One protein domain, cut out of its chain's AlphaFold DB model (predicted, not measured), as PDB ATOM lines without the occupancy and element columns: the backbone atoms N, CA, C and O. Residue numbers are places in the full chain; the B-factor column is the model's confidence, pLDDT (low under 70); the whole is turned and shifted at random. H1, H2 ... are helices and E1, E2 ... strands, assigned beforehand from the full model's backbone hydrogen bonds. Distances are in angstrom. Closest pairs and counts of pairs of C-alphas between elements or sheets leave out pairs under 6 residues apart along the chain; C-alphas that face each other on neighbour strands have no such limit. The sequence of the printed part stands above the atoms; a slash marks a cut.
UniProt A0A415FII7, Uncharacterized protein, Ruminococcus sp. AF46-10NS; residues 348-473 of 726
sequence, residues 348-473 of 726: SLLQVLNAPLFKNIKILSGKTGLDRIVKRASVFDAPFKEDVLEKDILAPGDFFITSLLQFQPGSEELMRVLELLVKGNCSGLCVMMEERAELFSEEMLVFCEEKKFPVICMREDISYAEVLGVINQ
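This is residues 348 to 473 of the 726 residues of an uncharacterized protein of Ruminococcus sp. AF46-10NS (UniProt A0A415FII7). A twisted five-stranded sheet runs through the middle of the domain, with H6 packed on one face over E2 and E3 and the short helix H4 on the opposite face over E5. H3 and H5, nearly parallel, lie at the side of the domain away from H6 and graze the sheet, while H1 is near H6 and H2 sits far out in the loop between E2 and E3. The printed part has 126 residues with six named helices and five named strands, in the order H1 E1 E2 H2 E3 H3 E4 H4 H5 E5 H6; the sheet, in the order E1 E5 E4 E3 E2, is mixed. The class is mixed, helices and strands; the whole is compact, with a radius of gyration of the C-alphas of 13.2 A, and rounded, spanning 34 by 30 by 27 A.

The sheet holds E1, residues 362 to 365, E5, 455 to 457, E4, 428 to 431, E3, 398 to 402, 12.5 A long, and E2, 376 to 379. The helices are H1, residues 349 to 353, beginning at C-alpha 349 (16.850, 47.565, -11.300); H2, 387 to 390; H3, 412 to 423, 16.5 A long; H4, 434 to 439; H5, 442 to 450, 12.3 A; and H6, 464 to 473, 14.0 A, ending at C-alpha 473 (28.986, 42.935, -9.095).

The sheet is only just strongly twisted, its C-alphas up to 4.3 A off the best plane. Edge strand E1 is antiparallel to E5, with N 364 and O 455 at 2.8 A. The other neighbours are parallel: E5 and E4 with N 456 and O 429 at 2.8 A, E4 and E3 with N 430 and O 400 at 2.7 A, E3 and E2 with N 401 and O 378 at 2.8 A. E2, H2, E3; E3, H3, E4; and E4, H4 H5, E5 are strand-helix-strand units, parallel neighbour strands joined through helices, each with a right-handed crossover. H6 runs along the strands at a height over the sheet of 9.3 A; its closest C-alphas to E2 are Leu 468 and Ala 377, 6.3 A. H4 is at a height of 8.2 A, along the strands. H3, with residues 418 to 422, and H5 only graze the sheet. H3 and H5 only just touch, with 3 pairs of C-alphas within 8 A, through residues 415 to 418 of H3 alone; Met 415 and Met 444 have the closest C-alphas, 6.3 A, at a shallow tilt of 3 degrees, the same way. H1 is close to but not clearly touching H6, the C-alphas of Val 352 and Ile 471 being 6.3 A apart. H2 is not on the sheet. Every O i to N i+4 pair is within hydrogen-bond range in H1, H3, H5 and H6; H4 has 0 of 2, but 2 of 3 O i to N i+3 pairs, and H2 is too short for an i+4 pair.

The C-alphas of Asn 360 and Glu 390 are the two farthest apart, 36.5 A. The printed part has no cut, and no link is long. The mean pLDDT of the printed part is 85.6; residues 382 to 393 and residue 410 are under 70.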
ATOM      1  N   SER A 348      16.910  45.629  -6.801       88.38
ATOM      2  CA  SER A 348      16.045  46.287  -7.790       88.38
ATOM      3  C   SER A 348      16.851  46.838  -8.967       88.38
ATOM      4  O   SER A 348      18.009  47.245  -8.814       88.38
ATOM      5  N   LEU A 349      16.225  46.943 -10.138       91.56
ATOM      6  CA  LEU A 349      16.850  47.565 -11.300       91.56
ATOM      7  C   LEU A 349      17.274  49.007 -10.988       91.56
ATOM      8  O   LEU A 349      18.373  49.413 -11.338       91.56
ATOM      9  N   LEU A 350      16.473  49.761 -10.235       88.50
ATOM     10  CA  LEU A 350      16.812  51.108  -9.782       88.50
ATOM     11  C   LEU A 350      18.141  51.145  -9.015       88.50
ATOM     12  O   LEU A 350      18.938  52.063  -9.203       88.50
ATOM     13  N   GLN A 351      18.392  50.160  -8.150       82.88
ATOM     14  CA  GLN A 351      19.652  50.062  -7.411       82.88
ATOM     15  C   GLN A 351      20.824  49.720  -8.335       82.88
ATOM     16  O   GLN A 351      21.889  50.317  -8.180       82.88
ATOM     17  N   VAL A 352      20.628  48.841  -9.321       89.19
ATOM     18  CA  VAL A 352      21.638  48.551 -10.354       89.19
ATOM     19  C   VAL A 352      21.983  49.819 -11.143       89.19
ATOM     20  O   VAL A 352      23.157  50.158 -11.296       89.19
ATOM     21  N   LEU A 353      20.974  50.583 -11.572       89.56
ATOM     22  CA  LEU A 353      21.149  51.806 -12.365       89.56
ATOM     23  C   LEU A 353      21.757  52.979 -11.580       89.56
ATOM     24  O   LEU A 353      22.156  53.978 -12.176       89.56
ATOM     25  N   ASN A 354      21.886  52.867 -10.256       84.19
ATOM     26  CA  ASN A 354      22.649  53.827  -9.458       84.19
ATOM     27  C   ASN A 354      24.169  53.627  -9.569       84.19
ATOM     28  O   ASN A 354      24.926  54.476  -9.088       84.19
ATOM     29  N   ALA A 355      24.642  52.523 -10.162       83.50
ATOM     30  CA  ALA A 355      26.070  52.316 -10.348       83.50
ATOM     31  C   ALA A 355      26.659  53.376 -11.306       83.50
ATOM     32  O   ALA A 355      25.998  53.766 -12.271       83.50
ATOM     33  N   PRO A 356      27.913  53.830 -11.096       83.06
ATOM     34  CA  PRO A 356      28.510  54.914 -11.882       83.06
ATOM     35  C   PRO A 356      28.480  54.710 -13.402       83.06
ATOM     36  O   PRO A 356      28.374  55.689 -14.136       83.06
ATOM     37  N   LEU A 357      28.537  53.453 -13.862       87.62
ATOM     38  CA  LEU A 357      28.470  53.089 -15.281       87.62
ATOM     39  C   LEU A 357      27.160  53.542 -15.944       87.62
ATOM     40  O   LEU A 357      27.162  53.954 -17.100       87.62
ATOM     41  N   PHE A 358      26.054  53.505 -15.198       89.19
ATOM     42  CA  PHE A 358      24.720  53.868 -15.673       89.19
ATOM     43  C   PHE A 358      24.403  55.357 -15.458       89.19
ATOM     44  O   PHE A 358      23.267  55.802 -15.620       89.19
ATOM     45  N   LYS A 359      25.396  56.178 -15.103       83.12
ATOM     46  CA  LYS A 359      25.189  57.621 -14.973       83.12
ATOM     47  C   LYS A 359      24.827  58.215 -16.339       83.12
ATOM     48  O   LYS A 359      25.567  58.055 -17.303       83.12
ATOM     49  N   ASN A 360      23.723  58.961 -16.390       81.56
ATOM     50  CA  ASN A 360      23.169  59.578 -17.606       81.56
ATOM     51  C   ASN A 360      22.637  58.586 -18.659       81.56
ATOM     52  O   ASN A 360      22.577  58.935 -19.836       81.56
ATOM     53  N   ILE A 361      22.235  57.378 -18.264       89.06
ATOM     54  CA  ILE A 361      21.494  56.486 -19.164       89.06
ATOM     55  C   ILE A 361      20.172  57.101 -19.613       89.06
ATOM     56  O   ILE A 361      19.542  57.891 -18.900       89.06
ATOM     57  N   LYS A 362      19.712  56.659 -20.779       90.75
ATOM     58  CA  LYS A 362      18.402  57.019 -21.303       90.75
ATOM     59  C   LYS A 362      17.414  55.899 -21.017       90.75
ATOM     60  O   LYS A 362      17.632  54.762 -21.414       90.75
ATOM     61  N   ILE A 363      16.317  56.228 -20.343       93.44
ATOM     62  CA  ILE A 363      15.194  55.307 -20.121       93.44
ATOM     63  C   ILE A 363      14.127  55.634 -21.164       93.44
ATOM     64  O   ILE A 363      13.550  56.725 -21.117       93.44
ATOM     65  N   LEU A 364      13.899  54.715 -22.103       93.56
ATOM     66  CA  LEU A 364      12.945  54.885 -23.199       93.56
ATOM     67  C   LEU A 364      11.497  54.702 -22.731       93.56
ATOM     68  O   LEU A 364      10.637  55.488 -23.114       93.56
ATOM     69  N   SER A 365      11.238  53.696 -21.890       95.06
ATOM     70  CA  SER A 365       9.911  53.384 -21.341       95.06
ATOM     71  C   SER A 365      10.011  52.533 -20.063       95.06
ATOM     72  O   SER A 365      11.107  52.103 -19.689       95.06
ATOM     73  N   GLY A 366       8.888  52.316 -19.376       92.19
ATOM     74  CA  GLY A 366       8.751  51.468 -18.195       92.19
ATOM     75  C   GLY A 366       9.268  52.118 -16.915       92.19
ATOM     76  O   GLY A 366       9.742  51.421 -16.018       92.19
ATOM     77  N   LYS A 367       9.219  53.452 -16.813       91.44
ATOM     78  CA  LYS A 367       9.860  54.197 -15.707       91.44
ATOM     79  C   LYS A 367       9.312  53.823 -14.334       91.44
ATOM     80  O   LYS A 367      10.049  53.849 -13.350       91.44
ATOM     81  N   THR A 368       8.029  53.484 -14.262       89.12
ATOM     82  CA  THR A 368       7.376  53.064 -13.018       89.12
ATOM     83  C   THR A 368       7.714  51.633 -12.591       89.12
ATOM     84  O   THR A 368       7.302  51.237 -11.508       89.12
ATOM     85  N   GLY A 369       8.458  50.877 -13.408       90.50
ATOM     86  CA  GLY A 369       8.878  49.499 -13.134       90.50
ATOM     87  C   GLY A 369      10.349  49.335 -12.757       90.50
ATOM     88  O   GLY A 369      10.887  48.235 -12.846       90.50
ATOM     89  N   LEU A 370      11.052  50.410 -12.388       91.44
ATOM     90  CA  LEU A 370      12.464  50.320 -11.982       91.44
ATOM     91  C   LEU A 370      12.661  49.586 -10.643       91.44
ATOM     92  O   LEU A 370      13.780  49.222 -10.298       91.44
ATOM     93  N   ASP A 371      11.599  49.354  -9.882       87.19
ATOM     94  CA  ASP A 371      11.586  48.540  -8.665       87.19
ATOM     95  C   ASP A 371      11.652  47.027  -8.938       87.19
ATOM     96  O   ASP A 371      11.876  46.250  -8.009       87.19
ATOM     97  N   ARG A 372      11.518  46.592 -10.201       90.25
ATOM     98  CA  ARG A 372      11.641  45.182 -10.591       90.25
ATOM     99  C   ARG A 372      12.975  44.585 -10.152       90.25
ATOM    100  O   ARG A 372      14.030  45.196 -10.303       90.25
ATOM    101  N   ILE A 373      12.919  43.353  -9.656       89.69
ATOM    102  CA  ILE A 373      14.077  42.635  -9.123       89.69
ATOM    103  C   ILE A 373      14.946  42.067 -10.240       89.69
ATOM    104  O   ILE A 373      14.463  41.299 -11.068       89.69
ATOM    105  N   VAL A 374      16.240  42.371 -10.198       91.00
ATOM    106  CA  VAL A 374      17.278  41.794 -11.049       91.00
ATOM    107  C   VAL A 374      17.914  40.603 -10.327       91.00
ATOM    108  O   VAL A 374      18.542  40.766  -9.284       91.00
ATOM    109  N   LYS A 375      17.772  39.396 -10.887       85.12
ATOM    110  CA  LYS A 375      18.380  38.164 -10.343       85.12
ATOM    111  C   LYS A 375      19.639  37.739 -11.093       85.12
ATOM    112  O   LYS A 375      20.544  37.160 -10.500       85.12
ATOM    113  N   ARG A 376      19.697  38.022 -12.395       87.00
ATOM    114  CA  ARG A 376      20.848  37.753 -13.266       87.00
ATOM    115  C   ARG A 376      20.856  38.697 -14.459       87.00
ATOM    116  O   ARG A 376      19.808  39.206 -14.853       87.00
ATOM    117  N   ALA A 377      22.032  38.894 -15.038       90.00
ATOM    118  CA  ALA A 377      22.167  39.524 -16.341       90.00
ATOM    119  C   ALA A 377      22.178  38.452 -17.440       90.00
ATOM    120  O   ALA A 377      22.915  37.469 -17.335       90.00
ATOM    121  N   SER A 378      21.391  38.664 -18.491       88.69
ATOM    122  CA  SER A 378      21.267  37.749 -19.630       88.69
ATOM    123  C   SER A 378      21.612  38.494 -20.920       88.69
ATOM    124  O   SER A 378      21.283  39.667 -21.062       88.69
ATOM    125  N   VAL A 379      22.293  37.843 -21.863       87.69
ATOM    126  CA  VAL A 379      22.676  38.457 -23.148       87.69
ATOM    127  C   VAL A 379      21.879  37.841 -24.280       87.69
ATOM    128  O   VAL A 379      21.698  36.624 -24.320       87.69
ATOM    129  N   PHE A 380      21.442  38.679 -25.220       74.69
ATOM    130  CA  PHE A 380      20.637  38.243 -26.348       74.69
ATOM    131  C   PHE A 380      21.003  38.944 -27.662       74.69
ATOM    132  O   PHE A 380      20.784  40.141 -27.790       74.69
ATOM    133  N   ASP A 381      21.475  38.200 -28.669       74.50
ATOM    134  CA  ASP A 381      21.733  38.730 -30.027       74.50
ATOM    135  C   ASP A 381      21.393  37.736 -31.168       74.50
ATOM    136  O   ASP A 381      21.691  37.992 -32.332       74.50
ATOM    137  N   ALA A 382      20.743  36.604 -30.871       67.06
ATOM    138  CA  ALA A 382      20.332  35.607 -31.871       67.06
ATOM    139  C   ALA A 382      18.816  35.382 -31.801       67.06
ATOM    140  O   ALA A 382      18.346  35.096 -30.718       67.06
ATOM    141  N   PRO A 383      18.029  35.462 -32.885       61.03
ATOM    142  CA  PRO A 383      16.565  35.393 -32.808       61.03
ATOM    143  C   PRO A 383      16.059  34.102 -32.133       61.03
ATOM    144  O   PRO A 383      16.482  33.008 -32.506       61.03
ATOM    145  N   PHE A 384      15.128  34.221 -31.176       66.62
ATOM    146  CA  PHE A 384      14.451  33.078 -30.549       66.62
ATOM    147  C   PHE A 384      12.944  33.047 -30.833       66.62
ATOM    148  O   PHE A 384      12.342  34.064 -31.173       66.62
ATOM    149  N   LYS A 385      12.343  31.859 -30.695       66.31
ATOM    150  CA  LYS A 385      10.893  31.620 -30.765       66.31
ATOM    151  C   LYS A 385      10.346  31.346 -29.358       66.31
ATOM    152  O   LYS A 385      11.102  31.355 -28.397       66.31
ATOM    153  N   GLU A 386       9.042  31.103 -29.234       61.16
ATOM    154  CA  GLU A 386       8.359  30.845 -27.950       61.16
ATOM    155  C   GLU A 386       8.951  29.683 -27.128       61.16
ATOM    156  O   GLU A 386       8.812  29.665 -25.906       61.16
ATOM    157  N   ASP A 387       9.675  28.759 -27.766       62.88
ATOM    158  CA  ASP A 387      10.270  27.574 -27.141       62.88
ATOM    159  C   ASP A 387      11.379  27.885 -26.114       62.88
ATOM    160  O   ASP A 387      11.800  26.994 -25.380       62.88
ATOM    161  N   VAL A 388      11.850  29.135 -26.018       62.66
ATOM    162  CA  VAL A 388      12.819  29.549 -24.979       62.66
ATOM    163  C   VAL A 388      12.228  29.627 -23.575       62.66
ATOM    164  O   VAL A 388      12.980  29.484 -22.609       62.66
ATOM    165  N   LEU A 389      10.910  29.817 -23.452       57.22
ATOM    166  CA  LEU A 389      10.216  29.774 -22.161       57.22
ATOM    167  C   LEU A 389      10.108  28.337 -21.634       57.22
ATOM    168  O   LEU A 389      10.197  28.119 -20.435       57.22
ATOM    169  N   GLU A 390       9.956  27.358 -22.530       55.25
ATOM    170  CA  GLU A 390       9.822  25.934 -22.185       55.25
ATOM    171  C   GLU A 390      11.168  25.264 -21.860       55.25
ATOM    172  O   GLU A 390      11.205  24.188 -21.272       55.25
ATOM    173  N   LYS A 391      12.285  25.889 -22.256       60.81
ATOM    174  CA  LYS A 391      13.654  25.368 -22.095       60.81
ATOM    175  C   LYS A 391      14.448  26.038 -20.967       60.81
ATOM    176  O   LYS A 391      15.667  25.881 -20.929       60.81
ATOM    177  N   ASP A 392      13.797  26.828 -20.108       59.81
ATOM    178  CA  ASP A 392      14.424  27.612 -19.026       59.81
ATOM    179  C   ASP A 392      15.564  28.552 -19.483       59.81
ATOM    180  O   ASP A 392      16.429  28.950 -18.696       59.81
ATOM    181  N   ILE A 393      15.578  28.937 -20.765       69.06
ATOM    182  CA  ILE A 393      16.572  29.875 -21.316       69.06
ATOM    183  C   ILE A 393      16.281  31.298 -20.825       69.06
ATOM    184  O   ILE A 393      17.203  32.088 -20.629       69.06
ATOM    185  N   LEU A 394      15.003  31.612 -20.612       74.69
ATOM    186  CA  LEU A 394      14.534  32.872 -20.057       74.69
ATOM    187  C   LEU A 394      13.899  32.628 -18.688       74.69
ATOM    188  O   LEU A 394      13.104  31.703 -18.535       74.69
ATOM    189  N   ALA A 395      14.191  33.490 -17.712       78.44
ATOM    190  CA  ALA A 395      13.614  33.359 -16.380       78.44
ATOM    191  C   ALA A 395      13.207  34.686 -15.721       78.44
ATOM    192  O   ALA A 395      13.676  35.764 -16.103       78.44
ATOM    193  N   PRO A 396      12.373  34.609 -14.663       83.31
ATOM    194  CA  PRO A 396      12.006  35.774 -13.876       83.31
ATOM    195  C   PRO A 396      13.215  36.491 -13.271       83.31
ATOM    196  O   PRO A 396      14.063  35.877 -12.621       83.31
ATOM    197  N   GLY A 397      13.234  37.815 -13.419       87.31
ATOM    198  CA  GLY A 397      14.291  38.686 -12.903       87.31
ATOM    199  C   GLY A 397      15.512  38.839 -13.814       87.31
ATOM    200  O   GLY A 397      16.434  39.573 -13.457       87.31
ATOM    201  N   ASP A 398      15.524  38.215 -14.991       91.25
ATOM    202  CA  ASP A 398      16.577  38.422 -15.987       91.25
ATOM    203  C   ASP A 398      16.588  39.870 -16.472       91.25
ATOM    204  O   ASP A 398      15.568  40.384 -16.943       91.25
ATOM    205  N   PHE A 399      17.739  40.530 -16.362       93.88
ATOM    206  CA  PHE A 399      17.978  41.825 -16.986       93.88
ATOM    207  C   PHE A 399      18.711  41.602 -18.305       93.88
ATOM    208  O   PHE A 399      19.877  41.197 -18.312       93.88
ATOM    209  N   PHE A 400      18.010  41.806 -19.419       91.44
ATOM    210  CA  PHE A 400      18.530  41.463 -20.738       91.44
ATOM    211  C   PHE A 400      19.412  42.565 -21.307       91.44
ATOM    212  O   PHE A 400      19.069  43.736 -21.220       91.44
ATOM    213  N   ILE A 401      20.518  42.186 -21.941       91.56
ATOM    214  CA  ILE A 401      21.458  43.082 -22.610       91.56
ATOM    215  C   ILE A 401      21.567  42.663 -24.076       91.56
ATOM    216  O   ILE A 401      21.793  41.488 -24.376       91.56
ATOM    217  N   THR A 402      21.397  43.611 -24.993       89.62
ATOM    218  CA  THR A 402      21.338  43.337 -26.435       89.62
ATOM    219  C   THR A 402      21.763  44.544 -27.271       89.62
ATOM    220  O   THR A 402      21.678  45.689 -26.832       89.62
ATOM    221  N   SER A 403      22.192  44.296 -28.505       86.69
ATOM    222  CA  SER A 403      22.531  45.318 -29.501       86.69
ATOM    223  C   SER A 403      21.371  45.583 -30.453       86.69
ATOM    224  O   SER A 403      21.358  46.587 -31.171       86.69
ATOM    225  N   LEU A 404      20.399  44.661 -30.484       87.31
ATOM    226  CA  LEU A 404      19.310  44.619 -31.453       87.31
ATOM    227  C   LEU A 404      19.801  44.679 -32.911       87.31
ATOM    228  O   LEU A 404      19.071  45.142 -33.789       87.31
ATOM    229  N   LEU A 405      21.038  44.249 -33.210       82.38
ATOM    230  CA  LEU A 405      21.600  44.257 -34.571       82.38
ATOM    231  C   LEU A 405      20.768  43.446 -35.572       82.38
ATOM    232  O   LEU A 405      20.733  43.768 -36.757       82.38
ATOM    233  N   GLN A 406      20.056  42.441 -35.078       82.75
ATOM    234  CA  GLN A 406      19.203  41.548 -35.848       82.75
ATOM    235  C   GLN A 406      17.849  42.153 -36.264       82.75
ATOM    236  O   GLN A 406      17.163  41.550 -37.084       82.75
ATOM    237  N   PHE A 407      17.459  43.324 -35.745       83.62
ATOM    238  CA  PHE A 407      16.148  43.927 -36.011       83.62
ATOM    239  C   PHE A 407      16.231  45.205 -36.859       83.62
ATOM    240  O   PHE A 407      17.206  45.958 -36.807       83.62
ATOM    241  N   GLN A 408      15.173  45.442 -37.638       79.25
ATOM    242  CA  GLN A 408      14.939  46.662 -38.420       79.25
ATOM    243  C   GLN A 408      13.882  47.548 -37.728       79.25
ATOM    244  O   GLN A 408      13.089  47.017 -36.943       79.25
ATOM    245  N   PRO A 409      13.840  48.869 -37.998       72.75
ATOM    246  CA  PRO A 409      12.843  49.762 -37.405       72.75
ATOM    247  C   PRO A 409      11.407  49.282 -37.655       72.75
ATOM    248  O   PRO A 409      11.061  48.934 -38.784       72.75
ATOM    249  N   GLY A 410      10.576  49.254 -36.608       64.50
ATOM    250  CA  GLY A 410       9.175  48.821 -36.708       64.50
ATOM    251  C   GLY A 410       8.968  47.311 -36.901       64.50
ATOM    252  O   GLY A 410       7.899  46.900 -37.344       64.50
ATOM    253  N   SER A 411       9.969  46.478 -36.596       78.00
ATOM    254  CA  SER A 411       9.851  45.019 -36.706       78.00
ATOM    255  C   SER A 411       8.805  44.438 -35.744       78.00
ATOM    256  O   SER A 411       8.946  44.553 -34.525       78.00
ATOM    257  N   GLU A 412       7.808  43.720 -36.276       83.06
ATOM    258  CA  GLU A 412       6.861  42.921 -35.474       83.06
ATOM    259  C   GLU A 412       7.574  41.880 -34.595       83.06
ATOM    260  O   GLU A 412       7.086  41.510 -33.528       83.06
ATOM    261  N   GLU A 413       8.750  41.409 -35.012       83.81
ATOM    262  CA  GLU A 413       9.527  40.431 -34.250       83.81
ATOM    263  C   GLU A 413      10.073  41.030 -32.948       83.81
ATOM    264  O   GLU A 413      10.120  40.334 -31.936       83.81
ATOM    265  N   LEU A 414      10.421  42.324 -32.939       87.06
ATOM    266  CA  LEU A 414      10.867  43.010 -31.724       87.06
ATOM    267  C   LEU A 414       9.724  43.128 -30.705       87.06
ATOM    268  O   LEU A 414       9.953  42.923 -29.513       87.06
ATOM    269  N   MET A 415       8.494  43.379 -31.167       90.12
ATOM    270  CA  MET A 415       7.314  43.403 -30.296       90.12
ATOM    271  C   MET A 415       7.088  42.037 -29.642       90.12
ATOM    272  O   MET A 415       6.948  41.955 -28.424       90.12
ATOM    273  N   ARG A 416       7.166  40.949 -30.421       87.81
ATOM    274  CA  ARG A 416       7.052  39.579 -29.885       87.81
ATOM    275  C   ARG A 416       8.133  39.272 -28.852       87.81
ATOM    276  O   ARG A 416       7.854  38.628 -27.845       87.81
ATOM    277  N   VAL A 417       9.363  39.745 -29.062       87.62
ATOM    278  CA  VAL A 417      10.429  39.610 -28.057       87.62
ATOM    279  C   VAL A 417      10.055  40.354 -26.775       87.62
ATOM    280  O   VAL A 417      10.143  39.761 -25.704       87.62
ATOM    281  N   LEU A 418       9.593  41.605 -26.854       90.81
ATOM    282  CA  LEU A 418       9.158  42.362 -25.673       90.81
ATOM    283  C   LEU A 418       8.021  41.655 -24.923       90.81
ATOM    284  O   LEU A 418       8.082  41.532 -23.701       90.81
ATOM    285  N   GLU A 419       7.026  41.134 -25.640       91.25
ATOM    286  CA  GLU A 419       5.936  40.343 -25.059       91.25
ATOM    287  C   GLU A 419       6.455  39.101 -24.328       91.25
ATOM    288  O   GLU A 419       6.011  38.815 -23.215       91.25
ATOM    289  N   LEU A 420       7.434  38.398 -24.905       88.19
ATOM    290  CA  LEU A 420       8.071  37.238 -24.279       88.19
ATOM    291  C   LEU A 420       8.862  37.613 -23.024       88.19
ATOM    292  O   LEU A 420       8.720  36.936 -22.005       88.19
ATOM    293  N   LEU A 421       9.643  38.697 -23.062       90.12
ATOM    294  CA  LEU A 421      10.385  39.185 -21.894       90.12
ATOM    295  C   LEU A 421       9.430  39.580 -20.753       90.12
ATOM    296  O   LEU A 421       9.662  39.244 -19.588       90.12
ATOM    297  N   VAL A 422       8.321  40.249 -21.080       91.06
ATOM    298  CA  VAL A 422       7.284  40.615 -20.105       91.06
ATOM    299  C   VAL A 422       6.588  39.371 -19.550       91.06
ATOM    300  O   VAL A 422       6.472  39.235 -18.331       91.06
ATOM    301  N   LYS A 423       6.169  38.439 -20.416       87.12
ATOM    302  CA  LYS A 423       5.530  37.166 -20.030       87.12
ATOM    303  C   LYS A 423       6.438  36.329 -19.130       87.12
ATOM    304  O   LYS A 423       5.974  35.719 -18.170       87.12
ATOM    305  N   GLY A 424       7.735  36.349 -19.407       82.69
ATOM    306  CA  GLY A 424       8.771  35.700 -18.619       82.69
ATOM    307  C   GLY A 424       9.139  36.399 -17.309       82.69
ATOM    308  O   GLY A 424       9.966  35.896 -16.551       82.69
ATOM    309  N   ASN A 425       8.511  37.538 -17.009       87.88
ATOM    310  CA  ASN A 425       8.749  38.348 -15.821       87.88
ATOM    311  C   ASN A 425      10.207  38.840 -15.689       87.88
ATOM    312  O   ASN A 425      10.751  38.923 -14.584       87.88
ATOM    313  N   CYS A 426      10.840  39.188 -16.811       91.88
ATOM    314  CA  CYS A 426      12.177  39.783 -16.849       91.88
ATOM    315  C   CYS A 426      12.200  41.165 -16.185       91.88
ATOM    316  O   CYS A 426      11.185  41.861 -16.121       91.88
ATOM    317  N   SER A 427      13.349  41.585 -15.669       94.38
ATOM    318  CA  SER A 427      13.478  42.835 -14.910       94.38
ATOM    319  C   SER A 427      13.596  44.077 -15.793       94.38
ATOM    320  O   SER A 427      13.199  45.157 -15.367       94.38
ATOM    321  N   GLY A 428      14.062  43.918 -17.030       95.25
ATOM    322  CA  GLY A 428      14.119  44.980 -18.029       95.25
ATOM    323  C   GLY A 428      14.965  44.595 -19.242       95.25
ATOM    324  O   GLY A 428      15.503  43.485 -19.315       95.25
ATOM    325  N   LEU A 429      15.100  45.539 -20.169       94.44
ATOM    326  CA  LEU A 429      15.914  45.430 -21.376       94.44
ATOM    327  C   LEU A 429      16.918  46.586 -21.459       94.44
ATOM    328  O   LEU A 429      16.550  47.753 -21.345       94.44
ATOM    329  N   CYS A 430      18.180  46.252 -21.694       93.44
ATOM    330  CA  CYS A 430      19.309  47.152 -21.855       93.44
ATOM    331  C   CYS A 430      19.835  47.065 -23.290       93.44
ATOM    332  O   CYS A 430      20.362  46.036 -23.715       93.44
ATOM    333  N   VAL A 431      19.680  48.149 -24.043       92.25
ATOM    334  CA  VAL A 431      20.108  48.249 -25.437       92.25
ATOM    335  C   VAL A 431      21.456  48.957 -25.492       92.25
ATOM    336  O   VAL A 431      21.581  50.087 -25.030       92.25
ATOM    337  N   MET A 432      22.473  48.310 -26.055       87.81
ATOM    338  CA  MET A 432      23.871  48.752 -25.958       87.81
ATOM    339  C   MET A 432      24.224  50.002 -26.785       87.81
ATOM    340  O   MET A 432      25.313  50.544 -26.629       87.81
ATOM    341  N   MET A 433      23.327  50.465 -27.657       83.69
ATOM    342  CA  MET A 433      23.566  51.571 -28.589       83.69
ATOM    343  C   MET A 433      22.386  52.546 -28.555       83.69
ATOM    344  O   MET A 433      21.247  52.142 -28.804       83.69
ATOM    345  N   GLU A 434      22.638  53.824 -28.264       81.69
ATOM    346  CA  GLU A 434      21.570  54.826 -28.140       81.69
ATOM    347  C   GLU A 434      20.860  55.092 -29.474       81.69
ATOM    348  O   GLU A 434      19.639  55.263 -29.486       81.69
ATOM    349  N   GLU A 435      21.579  55.039 -30.599       82.75
ATOM    350  CA  GLU A 435      21.006  55.172 -31.948       82.75
ATOM    351  C   GLU A 435      19.924  54.117 -32.240       82.75
ATOM    352  O   GLU A 435      19.007  54.339 -33.028       82.75
ATOM    353  N   ARG A 436      19.955  52.970 -31.547       85.31
ATOM    354  CA  ARG A 436      18.957  51.898 -31.701       85.31
ATOM    355  C   ARG A 436      17.641  52.195 -30.985       85.31
ATOM    356  O   ARG A 436      16.695  51.425 -31.133       85.31
ATOM    357  N   ALA A 437      17.537  53.313 -30.264       85.06
ATOM    358  CA  ALA A 437      16.268  53.781 -29.714       85.06
ATOM    359  C   ALA A 437      15.195  53.982 -30.802       85.06
ATOM    360  O   ALA A 437      14.016  53.783 -30.527       85.06
ATOM    361  N   GLU A 438      15.596  54.306 -32.037       86.06
ATOM    362  CA  GLU A 438      14.689  54.475 -33.186       86.06
ATOM    363  C   GLU A 438      13.998  53.171 -33.626       86.06
ATOM    364  O   GLU A 438      13.027  53.211 -34.380       86.06
ATOM    365  N   LEU A 439      14.469  52.004 -33.160       86.75
ATOM    366  CA  LEU A 439      13.828  50.719 -33.456       86.75
ATOM    367  C   LEU A 439      12.471  50.559 -32.759       86.75
ATOM    368  O   LEU A 439      11.629  49.802 -33.247       86.75
ATOM    369  N   PHE A 440      12.269  51.245 -31.632       90.81
ATOM    370  CA  PHE A 440      11.064  51.131 -30.819       90.81
ATOM    371  C   PHE A 440       9.975  52.066 -31.345       90.81
ATOM    372  O   PHE A 440      10.112  53.290 -31.294       90.81
ATOM    373  N   SER A 441       8.874  51.489 -31.831       91.69
ATOM    374  CA  SER A 441       7.687  52.260 -32.205       91.69
ATOM    375  C   SER A 441       6.996  52.849 -30.969       91.69
ATOM    376  O   SER A 441       7.185  52.383 -29.844       91.69
ATOM    377  N   GLU A 442       6.146  53.856 -31.177       91.06
ATOM    378  CA  GLU A 442       5.333  54.439 -30.100       91.06
ATOM    379  C   GLU A 442       4.469  53.373 -29.401       91.06
ATOM    380  O   GLU A 442       4.397  53.345 -28.176       91.06
ATOM    381  N   GLU A 443       3.913  52.430 -30.163       93.56
ATOM    382  CA  GLU A 443       3.138  51.295 -29.649       93.56
ATOM    383  C   GLU A 443       3.954  50.395 -28.705       93.56
ATOM    384  O   GLU A 443       3.489  50.068 -27.612       93.56
ATOM    385  N   MET A 444       5.194  50.048 -29.071       94.38
ATOM    386  CA  MET A 444       6.080  49.241 -28.220       94.38
ATOM    387  C   MET A 444       6.397  49.955 -26.904       94.38
ATOM    388  O   MET A 444       6.387  49.342 -25.835       94.38
ATOM    389  N   LEU A 445       6.677  51.261 -26.966       93.88
ATOM    390  CA  LEU A 445       6.976  52.050 -25.773       93.88
ATOM    391  C   LEU A 445       5.751  52.163 -24.860       93.88
ATOM    392  O   LEU A 445       5.906  52.021 -23.648       93.88
ATOM    393  N   VAL A 446       4.549  52.357 -25.410       95.19
ATOM    394  CA  VAL A 446       3.300  52.360 -24.627       95.19
ATOM    395  C   VAL A 446       3.088  51.011 -23.943       95.19
ATOM    396  O   VAL A 446       2.882  50.979 -22.731       95.19
ATOM    397  N   PHE A 447       3.246  49.902 -24.672       95.69
ATOM    398  CA  PHE A 447       3.157  48.556 -24.101       95.69
ATOM    399  C   PHE A 447       4.130  48.357 -22.931       95.69
ATOM    400  O   PHE A 447       3.739  47.881 -21.863       95.69
ATOM    401  N   CYS A 448       5.393  48.761 -23.091       95.75
ATOM    402  CA  CYS A 448       6.382  48.667 -22.020       95.75
ATOM    403  C   CYS A 448       6.018  49.529 -20.802       95.75
ATOM    404  O   CYS A 448       6.216  49.081 -19.675       95.75
ATOM    405  N   GLU A 449       5.451  50.725 -20.981       95.19
ATOM    406  CA  GLU A 449       5.040  51.565 -19.848       95.19
ATOM    407  C   GLU A 449       3.838  50.951 -19.115       95.19
ATOM    408  O   GLU A 449       3.865  50.827 -17.891       95.19
ATOM    409  N   GLU A 450       2.826  50.477 -19.849       95.19
ATOM    410  CA  GLU A 450       1.650  49.803 -19.280       95.19
ATOM    411  C   GLU A 450       2.024  48.542 -18.497       95.19
ATOM    412  O   GLU A 450       1.505  48.285 -17.406       95.19
ATOM    413  N   LYS A 451       2.957  47.752 -19.038       95.81
ATOM    414  CA  LYS A 451       3.481  46.548 -18.383       95.81
ATOM    415  C   LYS A 451       4.541  46.849 -17.331       95.81
ATOM    416  O   LYS A 451       5.031  45.916 -16.694       95.81
ATOM    417  N   LYS A 452       4.883  48.127 -17.127       96.38
ATOM    418  CA  LYS A 452       5.952  48.576 -16.231       96.38
ATOM    419  C   LYS A 452       7.261  47.830 -16.507       96.38
ATOM    420  O   LYS A 452       7.913  47.366 -15.582       96.38
ATOM    421  N   PHE A 453       7.611  47.639 -17.774       97.00
ATOM    422  CA  PHE A 453       8.802  46.921 -18.215       97.00
ATOM    423  C   PHE A 453       9.873  47.915 -18.687       97.00
ATOM    424  O   PHE A 453       9.716  48.514 -19.753       97.00
ATOM    425  N   PRO A 454      10.946  48.130 -17.907       97.31
ATOM    426  CA  PRO A 454      11.961  49.121 -18.231       97.31
ATOM    427  C   PRO A 454      12.734  48.775 -19.503       97.31
ATOM    428  O   PRO A 454      13.312  47.693 -19.612       97.31
ATOM    429  N   VAL A 455      12.810  49.734 -20.424       95.75
ATOM    430  CA  VAL A 455      13.702  49.684 -21.588       95.75
ATOM    431  C   VAL A 455      14.684  50.840 -21.483       95.75
ATOM    432  O   VAL A 455      14.279  52.005 -21.432       95.75
ATOM    433  N   ILE A 456      15.976  50.527 -21.437       94.62
ATOM    434  CA  ILE A 456      17.050  51.510 -21.301       94.62
ATOM    435  C   ILE A 456      18.043  51.411 -22.455       94.62
ATOM    436  O   ILE A 456      18.248  50.338 -23.020       94.62
ATOM    437  N   CYS A 457      18.703  52.525 -22.753       92.25
ATOM    438  CA  CYS A 457      19.795  52.604 -23.713       92.25
ATOM    439  C   CYS A 457      21.101  52.996 -23.024       92.25
ATOM    440  O   CYS A 457      21.148  53.936 -22.220       92.25
ATOM    441  N   MET A 458      22.158  52.285 -23.400       88.75
ATOM    442  CA  MET A 458      23.538  52.578 -23.049       88.75
ATOM    443  C   MET A 458      24.200  53.433 -24.123       88.75
ATOM    444  O   MET A 458      23.774  53.487 -25.277       88.75
ATOM    445  N   ARG A 459      25.274  54.095 -23.706       84.00
ATOM    446  CA  ARG A 459      26.169  54.840 -24.586       84.00
ATOM    447  C   ARG A 459      27.047  53.862 -25.373       84.00
ATOM    448  O   ARG A 459      27.440  52.826 -24.842       84.00
ATOM    449  N   GLU A 460      27.390  54.226 -26.602       78.81
ATOM    450  CA  GLU A 460      28.127  53.366 -27.543       78.81
ATOM    451  C   GLU A 460      29.596  53.119 -27.161       78.81
ATOM    452  O   GLU A 460      30.235  52.218 -27.699       78.81
ATOM    453  N   ASP A 461      30.140  53.896 -26.220       82.88
ATOM    454  CA  ASP A 461      31.511  53.765 -25.716       82.88
ATOM    455  C   ASP A 461      31.684  52.648 -24.671       82.88
ATOM    456  O   ASP A 461      32.804  52.422 -24.217       82.88
ATOM    457  N   ILE A 462      30.607  51.955 -24.278       86.56
ATOM    458  CA  ILE A 462      30.618  50.939 -23.215       86.56
ATOM    459  C   ILE A 462      30.436  49.536 -23.806       86.56
ATOM    460  O   ILE A 462      29.496  49.271 -24.555       86.56
ATOM    461  N   SER A 463      31.299  48.595 -23.419       88.44
ATOM    462  CA  SER A 463      31.201  47.201 -23.870       88.44
ATOM    463  C   SER A 463      30.177  46.371 -23.077       88.44
ATOM    464  O   SER A 463      29.890  46.640 -21.909       88.44
ATOM    465  N   TYR A 464      29.676  45.281 -23.674       87.81
ATOM    466  CA  TYR A 464      28.821  44.302 -22.977       87.81
ATOM    467  C   TYR A 464      29.467  43.767 -21.698       87.81
ATOM    468  O   TYR A 464      28.794  43.591 -20.685       87.81
ATOM    469  N   ALA A 465      30.773  43.495 -21.755       86.94
ATOM    470  CA  ALA A 465      31.519  42.927 -20.641       86.94
ATOM    471  C   ALA A 465      31.527  43.864 -19.426       86.94
ATOM    472  O   ALA A 465      31.396  43.396 -18.298       86.94
ATOM    473  N   GLU A 466      31.621  45.177 -19.647       87.88
ATOM    474  CA  GLU A 466      31.557  46.174 -18.573       87.88
ATOM    475  C   GLU A 466      30.166  46.239 -17.940       87.88
ATOM    476  O   GLU A 466      30.053  46.216 -16.715       87.88
ATOM    477  N   VAL A 467      29.106  46.249 -18.757       90.19
ATOM    478  CA  VAL A 467      27.716  46.260 -18.266       90.19
ATOM    479  C   VAL A 467      27.417  45.004 -17.450       90.19
ATOM    480  O   VAL A 467      26.959  45.102 -16.312       90.19
ATOM    481  N   LEU A 468      27.744  43.828 -17.994       90.62
ATOM    482  CA  LEU A 468      27.610  42.546 -17.301       90.62
ATOM    483  C   LEU A 468      28.403  42.516 -15.996       90.62
ATOM    484  O   LEU A 468      27.880  42.091 -14.967       90.62
ATOM    485  N   GLY A 469      29.660  42.969 -16.037       85.50
ATOM    486  CA  GLY A 469      30.539  43.019 -14.875       85.50
ATOM    487  C   GLY A 469      29.934  43.845 -13.745       85.50
ATOM    488  O   GLY A 469      29.872  43.368 -12.614       85.50
ATOM    489  N   VAL A 470      29.410  45.034 -14.058       87.81
ATOM    490  CA  VAL A 470      28.779  45.915 -13.067       87.81
ATOM    491  C   VAL A 470      27.476  45.329 -12.525       87.81
ATOM    492  O   VAL A 470      27.286  45.337 -11.311       87.81
ATOM    493  N   ILE A 471      26.596  44.780 -13.371       89.69
ATOM    494  CA  ILE A 471      25.335  44.180 -12.899       89.69
ATOM    495  C   ILE A 471      25.621  42.997 -11.968       89.69
ATOM    496  O   ILE A 471      25.085  42.943 -10.862       89.69
ATOM    497  N   ASN A 472      26.498  42.080 -12.385       86.50
ATOM    498  CA  ASN A 472      26.867  40.921 -11.576       86.50
ATOM    499  C   ASN A 472      27.539  41.341 -10.266       86.50
ATOM    500  O   ASN A 472      27.240  40.769  -9.220       86.50
ATOM    501  N   GLN A 473      28.397  42.364 -10.300       82.88
ATOM    502  CA  GLN A 473      28.986  42.935  -9.095       82.88
ATOM    503  C   GLN A 473      27.905  43.471  -8.149       82.88
ATOM    504  O   GLN A 473      27.930  43.138  -6.971       82.88
TER     505      GLN A 473